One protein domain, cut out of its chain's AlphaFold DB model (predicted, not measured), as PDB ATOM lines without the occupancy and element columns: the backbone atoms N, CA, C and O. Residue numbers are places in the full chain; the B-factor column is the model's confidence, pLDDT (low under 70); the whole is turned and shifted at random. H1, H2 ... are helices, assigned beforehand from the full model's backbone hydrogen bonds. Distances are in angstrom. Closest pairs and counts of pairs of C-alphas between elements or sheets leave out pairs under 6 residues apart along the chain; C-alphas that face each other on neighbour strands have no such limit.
ATOM      1  N   LYS A   2     122.423 113.102 200.889       62.00
ATOM      2  CA  LYS A   2     121.799 112.025 200.064       62.00
ATOM      3  C   LYS A   2     121.505 110.732 200.841       62.00
ATOM      4  O   LYS A   2     120.442 110.150 200.683       62.00
ATOM      5  N   TRP A   3     122.454 110.273 201.656       61.66
ATOM      6  CA  TRP A   3     122.279 109.043 202.434       61.66
ATOM      7  C   TRP A   3     121.315 109.231 203.608       61.66
ATOM      8  O   TRP A   3     120.463 108.387 203.832       61.66
ATOM      9  N   GLU A   4     121.394 110.362 204.310       67.38
ATOM     10  CA  GLU A   4     120.489 110.677 205.424       67.38
ATOM     11  C   GLU A   4     119.038 110.817 204.958       67.38
ATOM     12  O   GLU A   4     118.148 110.281 205.603       67.38
ATOM     13  N   THR A   5     118.778 111.487 203.829       69.38
ATOM     14  CA  THR A   5     117.410 111.660 203.319       69.38
ATOM     15  C   THR A   5     116.814 110.330 202.869       69.38
ATOM     16  O   THR A   5     115.699 110.008 203.263       69.38
ATOM     17  N   LEU A   6     117.569 109.523 202.118       70.38
ATOM     18  CA  LEU A   6     117.122 108.201 201.670       70.38
ATOM     19  C   LEU A   6     116.885 107.248 202.844       70.38
ATOM     20  O   LEU A   6     115.843 106.595 202.904       70.38
ATOM     21  N   VAL A   7     117.819 107.193 203.798       71.81
ATOM     22  CA  VAL A   7     117.677 106.325 204.970       71.81
ATOM     23  C   VAL A   7     116.536 106.813 205.857       71.81
ATOM     24  O   VAL A   7     115.727 105.992 206.262       71.81
ATOM     25  N   ASN A   8     116.377 108.120 206.089       73.38
ATOM     26  CA  ASN A   8     115.239 108.649 206.850       73.38
ATOM     27  C   ASN A   8     113.894 108.332 206.182       73.38
ATOM     28  O   ASN A   8     112.949 107.947 206.868       73.38
ATOM     29  N   GLN A   9     113.801 108.445 204.854       74.62
ATOM     30  CA  GLN A   9     112.588 108.066 204.127       74.62
ATOM     31  C   GLN A   9     112.280 106.572 204.258       74.62
ATOM     32  O   GLN A   9     111.122 106.212 204.447       74.62
ATOM     33  N   GLN A  10     113.298 105.709 204.221       73.75
ATOM     34  CA  GLN A  10     113.136 104.280 204.501       73.75
ATOM     35  C   GLN A  10     112.717 104.028 205.957       73.75
ATOM     36  O   GLN A  10     111.787 103.267 206.196       73.75
ATOM     37  N   GLN A  11     113.359 104.691 206.924       73.62
ATOM     38  CA  GLN A  11     113.071 104.541 208.355       73.62
ATOM     39  C   GLN A  11     111.649 104.962 208.727       73.62
ATOM     40  O   GLN A  11     111.035 104.308 209.562       73.62
ATOM     41  N   ASN A  12     111.105 106.008 208.097       73.75
ATOM     42  CA  ASN A  12     109.724 106.443 208.327       73.75
ATOM     43  C   ASN A  12     108.676 105.405 207.891       73.75
ATOM     44  O   ASN A  12     107.539 105.470 208.348       73.75
ATOM     45  N   MET A  13     109.045 104.473 207.010       71.44
ATOM     46  CA  MET A  13     108.160 103.412 206.526       71.44
ATOM     47  C   MET A  13     108.249 102.138 207.382       71.44
ATOM     48  O   MET A  13     107.423 101.242 207.212       71.44
ATOM     49  N   PHE A  14     109.228 102.035 208.287       70.50
ATOM     50  CA  PHE A  14     109.377 100.903 209.201       70.50
ATOM     51  C   PHE A  14     108.604 101.129 210.503       70.50
ATOM     52  O   PHE A  14     108.472 102.256 210.981       70.50
ATOM     53  N   LYS A  15     108.111 100.040 211.107       70.00
ATOM     54  CA  LYS A  15     107.350 100.094 212.365       70.00
ATOM     55  C   LYS A  15     108.205 100.594 213.536       70.00
ATOM     56  O   LYS A  15     107.705 101.345 214.368       70.00
ATOM     57  N   ASN A  16     109.482 100.207 213.579       67.31
ATOM     58  CA  ASN A  16     110.460 100.706 214.547       67.31
ATOM     59  C   ASN A  16     111.683 101.306 213.831       67.31
ATOM     60  O   ASN A  16     112.125 100.805 212.797       67.31
ATOM     61  N   LYS A  17     112.272 102.361 214.407       66.00
ATOM     62  CA  LYS A  17     113.518 102.954 213.894       66.00
ATOM     63  C   LYS A  17     114.687 102.007 214.186       66.00
ATOM     64  O   LYS A  17     115.029 101.798 215.344       66.00
ATOM     65  N   ILE A  18     115.295 101.449 213.143       68.62
ATOM     66  CA  ILE A  18     116.451 100.536 213.218       68.62
ATOM     67  C   ILE A  18     117.792 101.269 213.115       68.62
ATOM     68  O   ILE A  18     118.801 100.777 213.613       68.62
ATOM     69  N   PHE A  19     117.815 102.457 212.503       66.75
ATOM     70  CA  PHE A  19     119.007 103.298 212.413       66.75
ATOM     71  C   PHE A  19     118.757 104.628 213.121       66.75
ATOM     72  O   PHE A  19     117.870 105.390 212.738       66.75
ATOM     73  N   MET A  20     119.558 104.916 214.149       64.19
ATOM     74  CA  MET A  20     119.584 106.218 214.814       64.19
ATOM     75  C   MET A  20     120.823 106.979 214.344       64.19
ATOM     76  O   MET A  20     121.947 106.631 214.702       64.19
ATOM     77  N   PHE A  21     120.621 108.015 213.532       65.56
ATOM     78  CA  PHE A  21     121.666 109.000 213.275       65.56
ATOM     79  C   PHE A  21     121.668 110.003 214.429       65.56
ATOM     80  O   PHE A  21     120.641 110.609 214.716       65.56
ATOM     81  N   SER A  22     122.810 110.148 215.102       63.16
ATOM     82  CA  SER A  22     123.007 111.225 216.072       63.16
ATOM     83  C   SER A  22     123.303 112.521 215.321       63.16
ATOM     84  O   SER A  22     124.216 112.554 214.489       63.16
ATOM     85  N   ASP A  23     122.539 113.573 215.609       62.97
ATOM     86  CA  ASP A  23     122.752 114.898 215.019       62.97
ATOM     87  C   ASP A  23     124.086 115.523 215.461       62.97
ATOM     88  O   ASP A  23     124.688 116.277 214.697       62.97
ATOM     89  N   ASP A  24     124.606 115.124 216.627       63.16
ATOM     90  CA  ASP A  24     125.805 115.713 217.237       63.16
ATOM     91  C   ASP A  24     127.115 115.007 216.836       63.16
ATOM     92  O   ASP A  24     128.203 115.555 217.001       63.16
ATOM     93  N   ALA A  25     127.040 113.783 216.297       61.28
ATOM     94  CA  ALA A  25     128.218 112.959 215.989       61.28
ATOM     95  C   ALA A  25     128.661 113.019 214.512       61.28
ATOM     96  O   ALA A  25     129.640 112.376 214.124       61.28
ATOM     97  N   CYS A  26     127.943 113.752 213.655       61.56
ATOM     98  CA  CYS A  26     128.181 113.732 212.213       61.56
ATOM     99  C   CYS A  26     129.188 114.808 211.765       61.56
ATOM    100  O   CYS A  26     128.821 115.844 211.213       61.56
ATOM    101  N   PHE A  27     130.486 114.529 211.925       55.06
ATOM    102  CA  PHE A  27     131.584 115.412 211.481       55.06
ATOM    103  C   PHE A  27     131.629 115.669 209.958       55.06
ATOM    104  O   PHE A  27     132.274 116.609 209.508       55.06
ATOM    105  N   LEU A  28     130.938 114.854 209.152       54.94
ATOM    106  CA  LEU A  28     130.943 114.896 207.680       54.94
ATOM    107  C   LEU A  28     129.582 115.290 207.080       54.94
ATOM    108  O   LEU A  28     129.315 115.035 205.901       54.94
ATOM    109  N   ARG A  29     128.694 115.924 207.859       54.47
ATOM    110  CA  ARG A  29     127.381 116.360 207.348       54.47
ATOM    111  C   ARG A  29     127.515 117.362 206.187       54.47
ATOM    112  O   ARG A  29     126.674 117.377 205.280       54.47
ATOM    113  N   THR A  30     128.617 118.115 206.131       54.97
ATOM    114  CA  THR A  30     128.987 118.996 205.013       54.97
ATOM    115  C   THR A  30     129.493 118.192 203.813       54.97
ATOM    116  O   THR A  30     130.688 118.080 203.550       54.97
ATOM    117  N   ASN A  31     128.558 117.626 203.053       54.78
ATOM    118  CA  ASN A  31     128.851 117.101 201.727       54.78
ATOM    119  C   ASN A  31     129.095 118.286 200.783       54.78
ATOM    120  O   ASN A  31     128.141 118.885 200.281       54.78
ATOM    121  N   PHE A  32     130.359 118.616 200.524       57.50
ATOM    122  CA  PHE A  32     130.738 119.489 199.416       57.50
ATOM    123  C   PHE A  32     130.638 118.700 198.108       57.50
ATOM    124  O   PHE A  32     131.640 118.357 197.487       57.50
ATOM    125  N   LEU A  33     129.417 118.355 197.695       64.94
ATOM    126  CA  LEU A  33     129.192 117.878 196.335       64.94
ATOM    127  C   LEU A  33     129.292 119.096 195.409       64.94
ATOM    128  O   LEU A  33     128.297 119.749 195.111       64.94
ATOM    129  N   SER A  34     130.517 119.453 195.033       67.25
ATOM    130  CA  SER A  34     130.793 120.509 194.065       67.25
ATOM    131  C   SER A  34     130.994 119.899 192.686       67.25
ATOM    132  O   SER A  34     131.689 118.892 192.547       67.25
ATOM    133  N   PHE A  35     130.443 120.532 191.658       73.56
ATOM    134  CA  PHE A  35     130.819 120.209 190.287       73.56
ATOM    135  C   PHE A  35     132.269 120.659 190.058       73.56
ATOM    136  O   PHE A  35     132.552 121.846 190.235       73.56
ATOM    137  N   PRO A  36     133.202 119.753 189.706       78.00
ATOM    138  CA  PRO A  36     134.553 120.167 189.355       78.00
ATOM    139  C   PRO A  36     134.480 121.011 188.079       78.00
ATOM    140  O   PRO A  36     133.995 120.550 187.046       78.00
ATOM    141  N   GLN A  37     134.935 122.260 188.157       76.56
ATOM    142  CA  GLN A  37     134.883 123.212 187.052       76.56
ATOM    143  C   GLN A  37     136.238 123.897 186.890       76.56
ATOM    144  O   GLN A  37     136.902 124.218 187.874       76.56
ATOM    145  N   ALA A  38     136.648 124.124 185.641       82.94
ATOM    146  CA  ALA A  38     137.855 124.886 185.342       82.94
ATOM    147  C   ALA A  38     137.728 126.322 185.876       82.94
ATOM    148  O   ALA A  38     136.687 126.958 185.691       82.94
ATOM    149  N   GLU A  39     138.791 126.844 186.495       77.00
ATOM    150  CA  GLU A  39     138.759 128.144 187.182       77.00
ATOM    151  C   GLU A  39     138.317 129.302 186.278       77.00
ATOM    152  O   GLU A  39     137.580 130.169 186.742       77.00
ATOM    153  N   ASN A  40     138.677 129.251 184.990       84.56
ATOM    154  CA  ASN A  40     138.403 130.281 183.979       84.56
ATOM    155  C   ASN A  40     137.148 130.006 183.133       84.56
ATOM    156  O   ASN A  40     137.008 130.507 182.018       84.56
ATOM    157  N   SER A  41     136.243 129.155 183.608       85.69
ATOM    158  CA  SER A  41     135.016 128.861 182.878       85.69
ATOM    159  C   SER A  41     134.034 130.036 182.957       85.69
ATOM    160  O   SER A  41     133.628 130.435 184.047       85.69
ATOM    161  N   ILE A  42     133.564 130.518 181.802       89.75
ATOM    162  CA  ILE A  42     132.516 131.556 181.708       89.75
ATOM    163  C   ILE A  42     131.209 131.167 182.416       89.75
ATOM    164  O   ILE A  42     130.397 132.023 182.752       89.75
ATOM    165  N   TYR A  43     131.002 129.870 182.659       86.69
ATOM    166  CA  TYR A  43     129.788 129.346 183.274       86.69
ATOM    167  C   TYR A  43     129.859 129.279 184.800       86.69
ATOM    168  O   TYR A  43     128.898 128.843 185.420       86.69
ATOM    169  N   ARG A  44     130.981 129.655 185.424       85.81
ATOM    170  CA  ARG A  44     131.210 129.444 186.861       85.81
ATOM    171  C   ARG A  44     130.202 130.192 187.725       85.81
ATOM    172  O   ARG A  44     129.489 129.575 188.506       85.81
ATOM    173  N   GLU A  45     130.118 131.500 187.527       87.56
ATOM    174  CA  GLU A  45     129.170 132.377 188.218       87.56
ATOM    175  C   GLU A  45     127.701 131.988 187.977       87.56
ATOM    176  O   GLU A  45     126.980 131.735 188.946       87.56
ATOM    177  N   PRO A  46     127.219 131.862 186.722       90.06
ATOM    178  CA  PRO A  46     125.819 131.517 186.490       90.06
ATOM    179  C   PRO A  46     125.464 130.113 186.995       90.06
ATOM    180  O   PRO A  46     124.362 129.922 187.510       90.06
ATOM    181  N   LEU A  47     126.379 129.140 186.911       88.56
ATOM    182  CA  LEU A  47     126.144 127.800 187.451       88.56
ATOM    183  C   LEU A  47     126.080 127.815 188.979       88.56
ATOM    184  O   LEU A  47     125.201 127.178 189.553       88.56
ATOM    185  N   HIS A  48     126.973 128.555 189.641       86.88
ATOM    186  CA  HIS A  48     126.952 128.697 191.094       86.88
ATOM    187  C   HIS A  48     125.634 129.317 191.578       86.88
ATOM    188  O   HIS A  48     124.976 128.752 192.451       86.88
ATOM    189  N   ASN A  49     125.201 130.410 190.944       90.38
ATOM    190  CA  ASN A  49     123.934 131.069 191.261       90.38
ATOM    191  C   ASN A  49     122.734 130.147 191.031       90.38
ATOM    192  O   ASN A  49     121.833 130.091 191.866       90.38
ATOM    193  N   LEU A  50     122.737 129.370 189.943       90.25
ATOM    194  CA  LEU A  50     121.697 128.377 189.695       90.25
ATOM    195  C   LEU A  50     121.679 127.291 190.777       90.25
ATOM    196  O   LEU A  50     120.609 126.929 191.252       90.25
ATOM    197  N   ILE A  51     122.841 126.777 191.186       87.25
ATOM    198  CA  ILE A  51     122.937 125.762 192.245       87.25
ATOM    199  C   ILE A  51     122.384 126.305 193.565       87.25
ATOM    200  O   ILE A  51     121.629 125.596 194.231       87.25
ATOM    201  N   MET A  52     122.729 127.545 193.931       87.81
ATOM    202  CA  MET A  52     122.187 128.185 195.133       87.81
ATOM    203  C   MET A  52     120.672 128.346 195.032       87.81
ATOM    204  O   MET A  52     119.960 127.876 195.911       87.81
ATOM    205  N   LEU A  53     120.169 128.875 193.915       92.19
ATOM    206  CA  LEU A  53     118.736 129.054 193.681       92.19
ATOM    207  C   LEU A  53     117.973 127.721 193.781       92.19
ATOM    208  O   LEU A  53     116.999 127.598 194.518       92.19
ATOM    209  N   VAL A  54     118.435 126.684 193.081       89.19
ATOM    210  CA  VAL A  54     117.799 125.356 193.085       89.19
ATOM    211  C   VAL A  54     117.808 124.740 194.489       89.19
ATOM    212  O   VAL A  54     116.869 124.033 194.867       89.19
ATOM    213  N   ARG A  55     118.847 125.014 195.285       85.00
ATOM    214  CA  ARG A  55     118.938 124.563 196.673       85.00
ATOM    215  C   ARG A  55     117.990 125.332 197.593       85.00
ATOM    216  O   ARG A  55     117.275 124.687 198.354       85.00
ATOM    217  N   ASP A  56     117.943 126.656 197.484       88.00
ATOM    218  CA  ASP A  56     117.094 127.530 198.307       88.00
ATOM    219  C   ASP A  56     115.604 127.288 198.051       88.00
ATOM    220  O   ASP A  56     114.793 127.293 198.974       88.00
ATOM    221  N   HIS A  57     115.237 126.974 196.807       91.56
ATOM    222  CA  HIS A  57     113.875 126.577 196.452       91.56
ATOM    223  C   HIS A  57     113.511 125.138 196.868       91.56
ATOM    224  O   HIS A  57     112.403 124.684 196.583       91.56
ATOM    225  N   GLY A  58     114.420 124.384 197.498       86.50
ATOM    226  CA  GLY A  58     114.162 123.011 197.955       86.50
ATOM    227  C   GLY A  58     113.968 121.988 196.826       86.50
ATOM    228  O   GLY A  58     113.586 120.842 197.078       86.50
ATOM    229  N   LEU A  59     114.256 122.360 195.572       88.62
ATOM    230  CA  LEU A  59     114.080 121.495 194.398       88.62
ATOM    231  C   LEU A  59     114.941 120.233 194.492       88.62
ATOM    232  O   LEU A  59     114.497 119.153 194.108       88.62
ATOM    233  N   VAL A  60     116.151 120.357 195.046       84.44
ATOM    234  CA  VAL A  60     117.059 119.222 195.270       84.44
ATOM    235  C   VAL A  60     116.430 118.190 196.205       84.44
ATOM    236  O   VAL A  60     116.466 116.993 195.920       84.44
ATOM    237  N   GLU A  61     115.832 118.638 197.310       81.31
ATOM    238  CA  GLU A  61     115.204 117.747 198.284       81.31
ATOM    239  C   GLU A  61     113.991 117.045 197.674       81.31
ATOM    240  O   GLU A  61     113.901 115.817 197.720       81.31
ATOM    241  N   ARG A  62     113.120 117.802 196.997       85.75
ATOM    242  CA  ARG A  62     111.960 117.245 196.289       85.75
ATOM    243  C   ARG A  62     112.364 116.218 195.234       85.75
ATOM    244  O   ARG A  62     111.724 115.175 195.110       85.75
ATOM    245  N   TRP A  63     113.431 116.491 194.490       85.81
ATOM    246  CA  TRP A  63     113.957 115.574 193.488       85.81
ATOM    247  C   TRP A  63     114.438 114.263 194.119       85.81
ATOM    248  O   TRP A  63     114.063 113.195 193.638       85.81
ATOM    249  N   PHE A  64     115.189 114.308 195.225       82.69
ATOM    250  CA  PHE A  64     115.615 113.090 195.924       82.69
ATOM    251  C   PHE A  64     114.434 112.260 196.436       82.69
ATOM    252  O   PHE A  64     114.443 111.040 196.271       82.69
ATOM    253  N   GLN A  65     113.413 112.910 197.000       81.00
ATOM    254  CA  GLN A  65     112.218 112.220 197.491       81.00
ATOM    255  C   GLN A  65     111.483 111.475 196.369       81.00
ATOM    256  O   GLN A  65     111.082 110.328 196.559       81.00
ATOM    257  N   ASN A  66     111.334 112.100 195.198       86.62
ATOM    258  CA  ASN A  66     110.673 111.475 194.051       86.62
ATOM    259  C   ASN A  66     111.503 110.321 193.468       86.62
ATOM    260  O   ASN A  66     110.964 109.247 193.232       86.62
ATOM    261  N   ASN A  67     112.823 110.494 193.330       84.94
ATOM    262  CA  ASN A  67     113.703 109.428 192.829       84.94
ATOM    263  C   ASN A  67     113.651 108.172 193.705       84.94
ATOM    264  O   ASN A  67     113.755 107.058 193.195       84.94
ATOM    265  N   PHE A  68     113.508 108.331 195.023       80.25
ATOM    266  CA  PHE A  68     113.352 107.195 195.924       80.25
ATOM    267  C   PHE A  68     112.074 106.400 195.627       80.25
ATOM    268  O   PHE A  68     112.119 105.172 195.555       80.25
ATOM    269  N   LEU A  69     110.955 107.093 195.394       82.00
ATOM    270  CA  LEU A  69     109.684 106.472 195.015       82.00
ATOM    271  C   LEU A  69     109.775 105.780 193.649       82.00
ATOM    272  O   LEU A  69     109.301 104.656 193.504       82.00
ATOM    273  N   ASP A  70     110.448 106.399 192.680       87.12
ATOM    274  CA  ASP A  70     110.662 105.804 191.357       87.12
ATOM    275  C   ASP A  70     111.524 104.535 191.445       87.12
ATOM    276  O   ASP A  70     111.251 103.531 190.786       87.12
ATOM    277  N   MET A  71     112.548 104.538 192.304       82.12
ATOM    278  CA  MET A  71     113.415 103.381 192.540       82.12
ATOM    279  C   MET A  71     112.669 102.221 193.215       82.12
ATOM    280  O   MET A  71     112.919 101.058 192.881       82.12
ATOM    281  N   LEU A  72     111.731 102.544 194.113       81.31
ATOM    282  CA  LEU A  72     110.816 101.579 194.723       81.31
ATOM    283  C   LEU A  72     109.864 100.982 193.685       81.31
ATOM    284  O   LEU A  72     109.734  99.763 193.607       81.31
ATOM    285  N   ALA A  73     109.243 101.824 192.855       83.50
ATOM    286  CA  ALA A  73     108.340 101.385 191.792       83.50
ATOM    287  C   ALA A  73     109.058 100.513 190.747       83.50
ATOM    288  O   ALA A  73     108.496  99.537 190.255       83.50
ATOM    289  N   ALA A  74     110.324 100.818 190.451       86.38
ATOM    290  CA  ALA A  74     111.174 100.033 189.559       86.38
ATOM    291  C   ALA A  74     111.715  98.732 190.190       86.38
ATOM    292  O   ALA A  74     112.489  98.024 189.542       86.38
ATOM    293  N   GLY A  75     111.383  98.432 191.452       79.31
ATOM    294  CA  GLY A  75     111.855  97.242 192.168       79.31
ATOM    295  C   GLY A  75     113.365  97.220 192.431       79.31
ATOM    296  O   GLY A  75     113.917  96.170 192.754       79.31
TER     297      GLY A  75
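AT A GLANCE: This is residues 2 to 75 of the 136 residues of an uncharacterized protein of Lucilia cuprina (UniProt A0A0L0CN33). This is an open, loose model: helices H2 and H3 follow each other end to end and make a corner at their tight link, while the short helix H1 packs crosswise on residues 64 to 68 of H3. A long stretch without a named element, residues 12 to 43, makes a wide loop from the end of H1 to the start of H2, and its residues 22 to 28 and 38 to 43 stick out. The printed part has 74 residues with three named helices, in the order H1, H2, H3, and no named strand; the class is all helix. It is loose, with a radius of gyration of the C-alphas of 16.2 A, and elongated, with spans of 51 by 33 by 21 A.

HOW THE PARTS SIT: H1, residues 2 to 11, touches H3, residues 59 to 73, which meets it with residues 64 to 68 alone. Their closest C-alphas, those of Leu 6 and Phe 68, are 6.9 A apart. The two run the same way at a steep tilt of 52 degrees. H1 and H2, residues 44 to 56, are apart. H2 and H3 are close but not clearly touching; their closest C-alphas, those of Val 54 and Val 60, are 6.6 A apart. They run the same way at a steep tilt of 69 degrees, only just short of about perpendicular. In H1, H2 and H3 every O i to N i+4 pair is within hydrogen-bond range.

IN THESE COORDINATES: H1 begins at C-alpha 2, at (121.799, 112.025, 200.064), and is 14.2 A long from first to last C-alpha. H2 begins at C-alpha 44, at (131.210, 129.444, 186.861), and is 18.3 A long. H3, 21.1 A long, ends at C-alpha 73, at (108.340, 101.385, 191.792).

THE WHOLE: The two C-alphas farthest apart, those of Lys 15 and Asn 40, are 51.8 A apart. The printed part has no cut. The link from H1 to H2 is long, with 32 residues. The mean pLDDT of the printed part is 76.3, and residues 2 to 5 and 16 to 34 are under 70.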